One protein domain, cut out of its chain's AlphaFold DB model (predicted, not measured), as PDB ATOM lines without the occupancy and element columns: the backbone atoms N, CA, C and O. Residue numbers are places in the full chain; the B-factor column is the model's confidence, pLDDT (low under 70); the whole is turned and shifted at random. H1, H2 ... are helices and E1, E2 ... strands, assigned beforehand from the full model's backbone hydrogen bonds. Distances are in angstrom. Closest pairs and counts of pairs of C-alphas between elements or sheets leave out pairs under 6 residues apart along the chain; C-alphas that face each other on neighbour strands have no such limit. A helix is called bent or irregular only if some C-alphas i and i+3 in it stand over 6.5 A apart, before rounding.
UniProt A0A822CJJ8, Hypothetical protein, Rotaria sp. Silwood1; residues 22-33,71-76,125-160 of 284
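Overview. This is residues 22 to 33, 71 to 76 and 125 to 160 of the 284 residues of the protein "Hypothetical protein" of Rotaria sp. Silwood1 (UniProt A0A822CJJ8). Two short parallel strands, E1 and E2, make a narrow ribbon, and helix H2 packs over one of its faces, nearer to E1 and running back opposite to the strands. The irregular helix H1 comes nearest to E1 with its last residue, Ser 140, whose C-alpha is 6.8 A from that of Arg 28, and it is joined by a tight link to H2, from which it stays apart. The printed part has 54 residues, with E1, E2, H1 and H2 in that order along the chain; the sheet order is E1, E2, parallel, and the class is mixed, helices and strands. It is only just compact, close to loose, with a radius of gyration of the C-alphas of 11.6 A and spans of 31 by 26 by 22 A.

Arrangement. E1, residues 25 to 29, and E2, residues 72 to 75, are parallel neighbours at 19 degrees. N 27 and O 73 are 2.9 A apart and N 75 and O 27 2.8 A, both within hydrogen-bond range. The closest C-alphas of E1 and H1, residues 130 to 140, are those of Arg 28 and Ser 140, 6.8 A apart. Residues 28 to 29 of E1 also pair, parallel, with residues 141 to 142. H2, residues 144 to 153, comes closest to E1 at the C-alphas of Glu 29 and Gly 144, 5.9 A apart. The closest C-alphas of H2 and E2 are those of Ala 151 and Ile 74, 8.0 A apart. H1 and H2 are apart. Each O i to N i+4 pair in H2 is within hydrogen-bond range; in H1, 5 of 7 are.

Along the chain. E1 starts at C-alpha 25, (-21.792, 17.060, 12.248), and is 13.4 A long; E2 is 9.9 A. H1 is 14.1 A long and irregular: C-alphas 136 and 139 are 8.9 A apart. H2 is 14.5 A long and ends at C-alpha 153, (-14.792, 22.732, 19.842).

Size, cuts and confidence. The C-alphas farthest apart are those of Pro 22 and Ile 33, 34.1 A. Residues 34 to 70 and 77 to 124 are not printed; the C-alpha gaps are 29.3 A and 9.3 A. The mean pLDDT of the printed part is 86.7, with residues 158 to 160 under 70.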
ATOM      1  N   PRO A  22     -25.091  22.795   4.994       83.38
ATOM      2  CA  PRO A  22     -23.952  21.919   5.216       83.38
ATOM      3  C   PRO A  22     -24.420  20.624   5.903       83.38
ATOM      4  O   PRO A  22     -25.316  20.676   6.753       83.38
ATOM      5  N   PRO A  23     -23.829  19.460   5.575       85.94
ATOM      6  CA  PRO A  23     -24.222  18.194   6.183       85.94
ATOM      7  C   PRO A  23     -24.011  18.248   7.702       85.94
ATOM      8  O   PRO A  23     -23.020  18.836   8.153       85.94
ATOM      9  N   PRO A  24     -24.882  17.626   8.511       86.88
ATOM     10  CA  PRO A  24     -24.770  17.693   9.960       86.88
ATOM     11  C   PRO A  24     -23.441  17.099  10.441       86.88
ATOM     12  O   PRO A  24     -22.884  16.171   9.849       86.88
ATOM     13  N   LEU A  25     -22.894  17.665  11.512       90.19
ATOM     14  CA  LEU A  25     -21.792  17.060  12.248       90.19
ATOM     15  C   LEU A  25     -22.387  16.058  13.236       90.19
ATOM     16  O   LEU A  25     -23.019  16.465  14.204       90.19
ATOM     17  N   VAL A  26     -22.192  14.763  12.993       90.44
ATOM     18  CA  VAL A  26     -22.679  13.705  13.886       90.44
ATOM     19  C   VAL A  26     -21.543  13.252  14.797       90.44
ATOM     20  O   VAL A  26     -20.508  12.789  14.316       90.44
ATOM     21  N   LEU A  27     -21.730  13.396  16.106       91.12
ATOM     22  CA  LEU A  27     -20.814  12.927  17.143       91.12
ATOM     23  C   LEU A  27     -21.460  11.742  17.859       91.12
ATOM     24  O   LEU A  27     -22.588  11.862  18.328       91.12
ATOM     25  N   ARG A  28     -20.758  10.606  17.927       91.06
ATOM     26  CA  ARG A  28     -21.294   9.346  18.457       91.06
ATOM     27  C   ARG A  28     -20.477   8.844  19.627       91.06
ATOM     28  O   ARG A  28     -19.258   8.732  19.516       91.06
ATOM     29  N   GLU A  29     -21.147   8.501  20.714       89.00
ATOM     30  CA  GLU A  29     -20.524   7.862  21.868       89.00
ATOM     31  C   GLU A  29     -20.414   6.340  21.688       89.00
ATOM     32  O   GLU A  29     -21.300   5.677  21.134       89.00
ATOM     33  N   ARG A  30     -19.326   5.758  22.198       89.44
ATOM     34  CA  ARG A  30     -19.159   4.308  22.307       89.44
ATOM     35  C   ARG A  30     -20.155   3.709  23.325       89.44
ATOM     36  O   ARG A  30     -20.332   4.287  24.394       89.44
ATOM     37  N   PRO A  31     -20.772   2.546  23.032       87.06
ATOM     38  CA  PRO A  31     -21.683   1.894  23.969       87.06
ATOM     39  C   PRO A  31     -21.038   1.521  25.308       87.06
ATOM     40  O   PRO A  31     -19.898   1.047  25.310       87.06
ATOM     41  N   PRO A  32     -21.775   1.663  26.426       84.31
ATOM     42  CA  PRO A  32     -21.372   1.136  27.722       84.31
ATOM     43  C   PRO A  32     -21.495  -0.396  27.759       84.31
ATOM     44  O   PRO A  32     -22.219  -1.005  26.967       84.31
ATOM     45  N   ILE A  33     -20.786  -1.026  28.698       80.12
ATOM     46  CA  ILE A  33     -20.792  -2.484  28.879       80.12
ATOM     47  C   ILE A  33     -22.162  -2.926  29.422       80.12
ATOM     48  O   ILE A  33     -22.589  -2.401  30.453       80.12
ATOM     49  N   ASP A  71     -25.674  22.054  11.594       85.50
ATOM     50  CA  ASP A  71     -26.317  21.305  12.667       85.50
ATOM     51  C   ASP A  71     -25.314  20.332  13.303       85.50
ATOM     52  O   ASP A  71     -24.552  19.660  12.602       85.50
ATOM     53  N   VAL A  72     -25.311  20.251  14.633       85.12
ATOM     54  CA  VAL A  72     -24.491  19.303  15.400       85.12
ATOM     55  C   VAL A  72     -25.429  18.318  16.084       85.12
ATOM     56  O   VAL A  72     -26.223  18.699  16.939       85.12
ATOM     57  N   ILE A  73     -25.349  17.050  15.691       87.88
ATOM     58  CA  ILE A  73     -26.140  15.960  16.258       87.88
ATOM     59  C   ILE A  73     -25.233  15.178  17.201       87.88
ATOM     60  O   ILE A  73     -24.177  14.694  16.793       87.88
ATOM     61  N   ILE A  74     -25.647  15.056  18.460       85.56
ATOM     62  CA  ILE A  74     -24.920  14.303  19.481       85.56
ATOM     63  C   ILE A  74     -25.728  13.054  19.818       85.56
ATOM     64  O   ILE A  74     -26.828  13.139  20.360       85.56
ATOM     65  N   GLU A  75     -25.168  11.895  19.497       88.44
ATOM     66  CA  GLU A  75     -25.689  10.590  19.885       88.44
ATOM     67  C   GLU A  75     -24.923  10.115  21.119       88.44
ATOM     68  O   GLU A  75     -23.707   9.916  21.076       88.44
ATOM     69  N   ARG A  76     -25.645   9.944  22.227       85.31
ATOM     70  CA  ARG A  76     -25.079   9.524  23.507       85.31
ATOM     71  C   ARG A  76     -25.877   8.364  24.081       85.31
ATOM     72  O   ARG A  76     -27.104   8.336  23.943       85.31
ATOM     73  N   VAL A 125     -35.050   9.156  22.322       85.56
ATOM     74  CA  VAL A 125     -34.243   7.986  22.686       85.56
ATOM     75  C   VAL A 125     -34.661   6.860  21.753       85.56
ATOM     76  O   VAL A 125     -35.848   6.558  21.651       85.56
ATOM     77  N   VAL A 126     -33.697   6.253  21.068       88.69
ATOM     78  CA  VAL A 126     -33.931   5.128  20.157       88.69
ATOM     79  C   VAL A 126     -33.267   3.892  20.744       88.69
ATOM     80  O   VAL A 126     -32.122   3.949  21.189       88.69
ATOM     81  N   SER A 127     -33.984   2.769  20.758       86.69
ATOM     82  CA  SER A 127     -33.405   1.487  21.149       86.69
ATOM     83  C   SER A 127     -32.401   1.032  20.090       86.69
ATOM     84  O   SER A 127     -32.779   0.840  18.934       86.69
ATOM     85  N   ALA A 128     -31.149   0.819  20.484       87.50
ATOM     86  CA  ALA A 128     -30.101   0.310  19.609       87.50
ATOM     87  C   ALA A 128     -29.418  -0.902  20.248       87.50
ATOM     88  O   ALA A 128     -29.171  -0.927  21.453       87.50
ATOM     89  N   ASN A 129     -29.099  -1.909  19.430       89.19
ATOM     90  CA  ASN A 129     -28.256  -3.018  19.864       89.19
ATOM     91  C   ASN A 129     -26.789  -2.547  19.855       89.19
ATOM     92  O   ASN A 129     -26.304  -2.162  18.786       89.19
ATOM     93  N   PRO A 130     -26.067  -2.590  20.991       86.88
ATOM     94  CA  PRO A 130     -24.695  -2.094  21.073       86.88
ATOM     95  C   PRO A 130     -23.743  -2.825  20.118       86.88
ATOM     96  O   PRO A 130     -22.897  -2.181  19.503       86.88
ATOM     97  N   ALA A 131     -23.912  -4.136  19.910       88.38
ATOM     98  CA  ALA A 131     -23.061  -4.906  19.002       88.38
ATOM     99  C   ALA A 131     -23.242  -4.462  17.541       88.38
ATOM    100  O   ALA A 131     -22.267  -4.184  16.844       88.38
ATOM    101  N   ALA A 132     -24.494  -4.314  17.098       91.25
ATOM    102  CA  ALA A 132     -24.808  -3.833  15.751       91.25
ATOM    103  C   ALA A 132     -24.367  -2.372  15.545       91.25
ATOM    104  O   ALA A 132     -23.906  -1.994  14.467       91.25
ATOM    105  N   TYR A 133     -24.468  -1.550  16.593       88.94
ATOM    106  CA  TYR A 133     -24.055  -0.149  16.559       88.94
ATOM    107  C   TYR A 133     -22.537  -0.009  16.380       88.94
ATOM    108  O   TYR A 133     -22.081   0.754  15.530       88.94
ATOM    109  N   VAL A 134     -21.747  -0.807  17.110       90.19
ATOM    110  CA  VAL A 134     -20.285  -0.854  16.948       90.19
ATOM    111  C   VAL A 134     -19.891  -1.351  15.561       90.19
ATOM    112  O   VAL A 134     -19.008  -0.762  14.944       90.19
ATOM    113  N   GLN A 135     -20.564  -2.377  15.034       91.56
ATOM    114  CA  GLN A 135     -20.299  -2.880  13.681       91.56
ATOM    115  C   GLN A 135     -20.546  -1.816  12.604       91.56
ATOM    116  O   GLN A 135     -19.766  -1.693  11.666       91.56
ATOM    117  N   THR A 136     -21.609  -1.024  12.756       93.19
ATOM    118  CA  THR A 136     -21.994  -0.010  11.765       93.19
ATOM    119  C   THR A 136     -21.080   1.218  11.815       93.19
ATOM    120  O   THR A 136     -20.768   1.806  10.781       93.19
ATOM    121  N   TYR A 137     -20.651   1.626  13.014       91.38
ATOM    122  CA  TYR A 137     -20.039   2.940  13.234       91.38
ATOM    123  C   TYR A 137     -18.619   2.909  13.797       91.38
ATOM    124  O   TYR A 137     -18.072   3.982  14.042       91.38
ATOM    125  N   GLY A 138     -18.016   1.734  13.986       90.44
ATOM    126  CA  GLY A 138     -16.836   1.485  14.828       90.44
ATOM    127  C   GLY A 138     -15.742   2.558  14.839       90.44
ATOM    128  O   GLY A 138     -15.340   2.990  15.915       90.44
ATOM    129  N   LEU A 139     -15.298   3.037  13.671       90.12
ATOM    130  CA  LEU A 139     -14.225   4.043  13.555       90.12
ATOM    131  C   LEU A 139     -14.658   5.480  13.899       90.12
ATOM    132  O   LEU A 139     -13.821   6.336  14.163       90.12
ATOM    133  N   SER A 140     -15.960   5.757  13.874       90.81
ATOM    134  CA  SER A 140     -16.542   7.071  14.182       90.81
ATOM    135  C   SER A 140     -16.933   7.243  15.653       90.81
ATOM    136  O   SER A 140     -17.350   8.334  16.042       90.81
ATOM    137  N   LEU A 141     -16.816   6.181  16.457       90.88
ATOM    138  CA  LEU A 141     -17.183   6.190  17.869       90.88
ATOM    139  C   LEU A 141     -16.119   6.894  18.708       90.88
ATOM    140  O   LEU A 141     -14.930   6.594  18.612       90.88
ATOM    141  N   LEU A 142     -16.570   7.794  19.569       92.38
ATOM    142  CA  LEU A 142     -15.749   8.530  20.516       92.38
ATOM    143  C   LEU A 142     -15.991   7.993  21.928       92.38
ATOM    144  O   LEU A 142     -17.088   7.534  22.252       92.38
ATOM    145  N   ASP A 143     -14.970   8.063  22.776       90.19
ATOM    146  CA  ASP A 143     -15.174   7.956  24.222       90.19
ATOM    147  C   ASP A 143     -15.979   9.179  24.720       90.19
ATOM    148  O   ASP A 143     -15.961  10.237  24.085       90.19
ATOM    149  N   GLY A 144     -16.687   9.038  25.842       82.44
ATOM    150  CA  GLY A 144     -17.477  10.109  26.447       82.44
ATOM    151  C   GLY A 144     -16.680  11.401  26.680       82.44
ATOM    152  O   GLY A 144     -17.164  12.482  26.340       82.44
ATOM    153  N   ALA A 145     -15.434  11.325  27.163       86.44
ATOM    154  CA  ALA A 145     -14.596  12.511  27.372       86.44
ATOM    155  C   ALA A 145     -14.195  13.167  26.040       86.44
ATOM    156  O   ALA A 145     -14.332  14.382  25.853       86.44
ATOM    157  N   SER A 146     -13.778  12.347  25.075       89.75
ATOM    158  CA  SER A 146     -13.450  12.779  23.711       89.75
ATOM    159  C   SER A 146     -14.648  13.408  22.980       89.75
ATOM    160  O   SER A 146     -14.491  14.368  22.219       89.75
ATOM    161  N   LEU A 147     -15.861  12.903  23.227       88.19
ATOM    162  CA  LEU A 147     -17.106  13.441  22.684       88.19
ATOM    163  C   LEU A 147     -17.381  14.845  23.219       88.19
ATOM    164  O   LEU A 147     -17.678  15.748  22.434       88.19
ATOM    165  N   VAL A 148     -17.240  15.051  24.531       87.50
ATOM    166  CA  VAL A 148     -17.455  16.361  25.165       87.50
ATOM    167  C   VAL A 148     -16.449  17.386  24.643       87.50
ATOM    168  O   VAL A 148     -16.837  18.498  24.283       87.50
ATOM    169  N   ALA A 149     -15.173  17.010  24.525       88.88
ATOM    170  CA  ALA A 149     -14.139  17.881  23.968       88.88
ATOM    171  C   ALA A 149     -14.456  18.304  22.521       88.88
ATOM    172  O   ALA A 149     -14.362  19.485  22.176       88.88
ATOM    173  N   ARG A 150     -14.897  17.359  21.680       90.69
ATOM    174  CA  ARG A 150     -15.238  17.622  20.273       90.69
ATOM    175  C   ARG A 150     -16.539  18.407  20.100       90.69
ATOM    176  O   ARG A 150     -16.667  19.188  19.162       90.69
ATOM    177  N   ALA A 151     -17.495  18.238  21.006       88.00
ATOM    178  CA  ALA A 151     -18.708  19.044  21.029       88.00
ATOM    179  C   ALA A 151     -18.404  20.496  21.443       88.00
ATOM    180  O   ALA A 151     -18.889  21.431  20.803       88.00
ATOM    181  N   ARG A 152     -17.529  20.703  22.438       88.62
ATOM    182  CA  ARG A 152     -17.081  22.045  22.854       88.62
ATOM    183  C   ARG A 152     -16.346  22.786  21.743       88.62
ATOM    184  O   ARG A 152     -16.636  23.960  21.517       88.62
ATOM    185  N   SER A 153     -15.466  22.113  20.997       89.75
ATOM    186  CA  SER A 153     -14.792  22.732  19.842       89.75
ATOM    187  C   SER A 153     -15.754  23.068  18.696       89.75
ATOM    188  O   SER A 153     -15.511  24.016  17.952       89.75
ATOM    189  N   ALA A 154     -16.888  22.368  18.599       87.31
ATOM    190  CA  ALA A 154     -17.991  22.704  17.698       87.31
ATOM    191  C   ALA A 154     -18.922  23.816  18.240       87.31
ATOM    192  O   ALA A 154     -19.912  24.163  17.595       87.31
ATOM    193  N   GLY A 155     -18.617  24.397  19.407       84.69
ATOM    194  CA  GLY A 155     -19.388  25.480  20.017       84.69
ATOM    195  C   GLY A 155     -20.553  25.024  20.903       84.69
ATOM    196  O   GLY A 155     -21.423  25.834  21.231       84.69
ATOM    197  N   VAL A 156     -20.604  23.758  21.311       84.56
ATOM    198  CA  VAL A 156     -21.577  23.286  22.304       84.56
ATOM    199  C   VAL A 156     -21.052  23.615  23.704       84.56
ATOM    200  O   VAL A 156     -20.108  22.987  24.176       84.56
ATOM    201  N   VAL A 157     -21.626  24.643  24.338       75.44
ATOM    202  CA  VAL A 157     -21.191  25.162  25.657       75.44
ATOM    203  C   VAL A 157     -22.048  24.621  26.808       75.44
ATOM    204  O   VAL A 157     -21.627  24.673  27.959       75.44
ATOM    205  N   GLU A 158     -23.236  24.090  26.514       69.75
ATOM    206  CA  GLU A 158     -24.144  23.553  27.531       69.75
ATOM    207  C   GLU A 158     -23.570  22.329  28.239       69.75
ATOM    208  O   GLU A 158     -22.670  21.659  27.727       69.75
ATOM    209  N   ASP A 159     -24.104  22.047  29.429       63.19
ATOM    210  CA  ASP A 159     -23.670  20.918  30.234       63.19
ATOM    211  C   ASP A 159     -24.041  19.601  29.538       63.19
ATOM    212  O   ASP A 159     -25.145  19.072  29.645       63.19
ATOM    213  N   ILE A 160     -23.078  19.078  28.779       63.72
ATOM    214  CA  ILE A 160     -23.104  17.751  28.161       63.72
ATOM    215  C   ILE A 160     -22.800  16.686  29.224       63.72
ATOM    216  O   ILE A 160     -22.377  15.582  28.887       63.72
TER     217      ILE A 160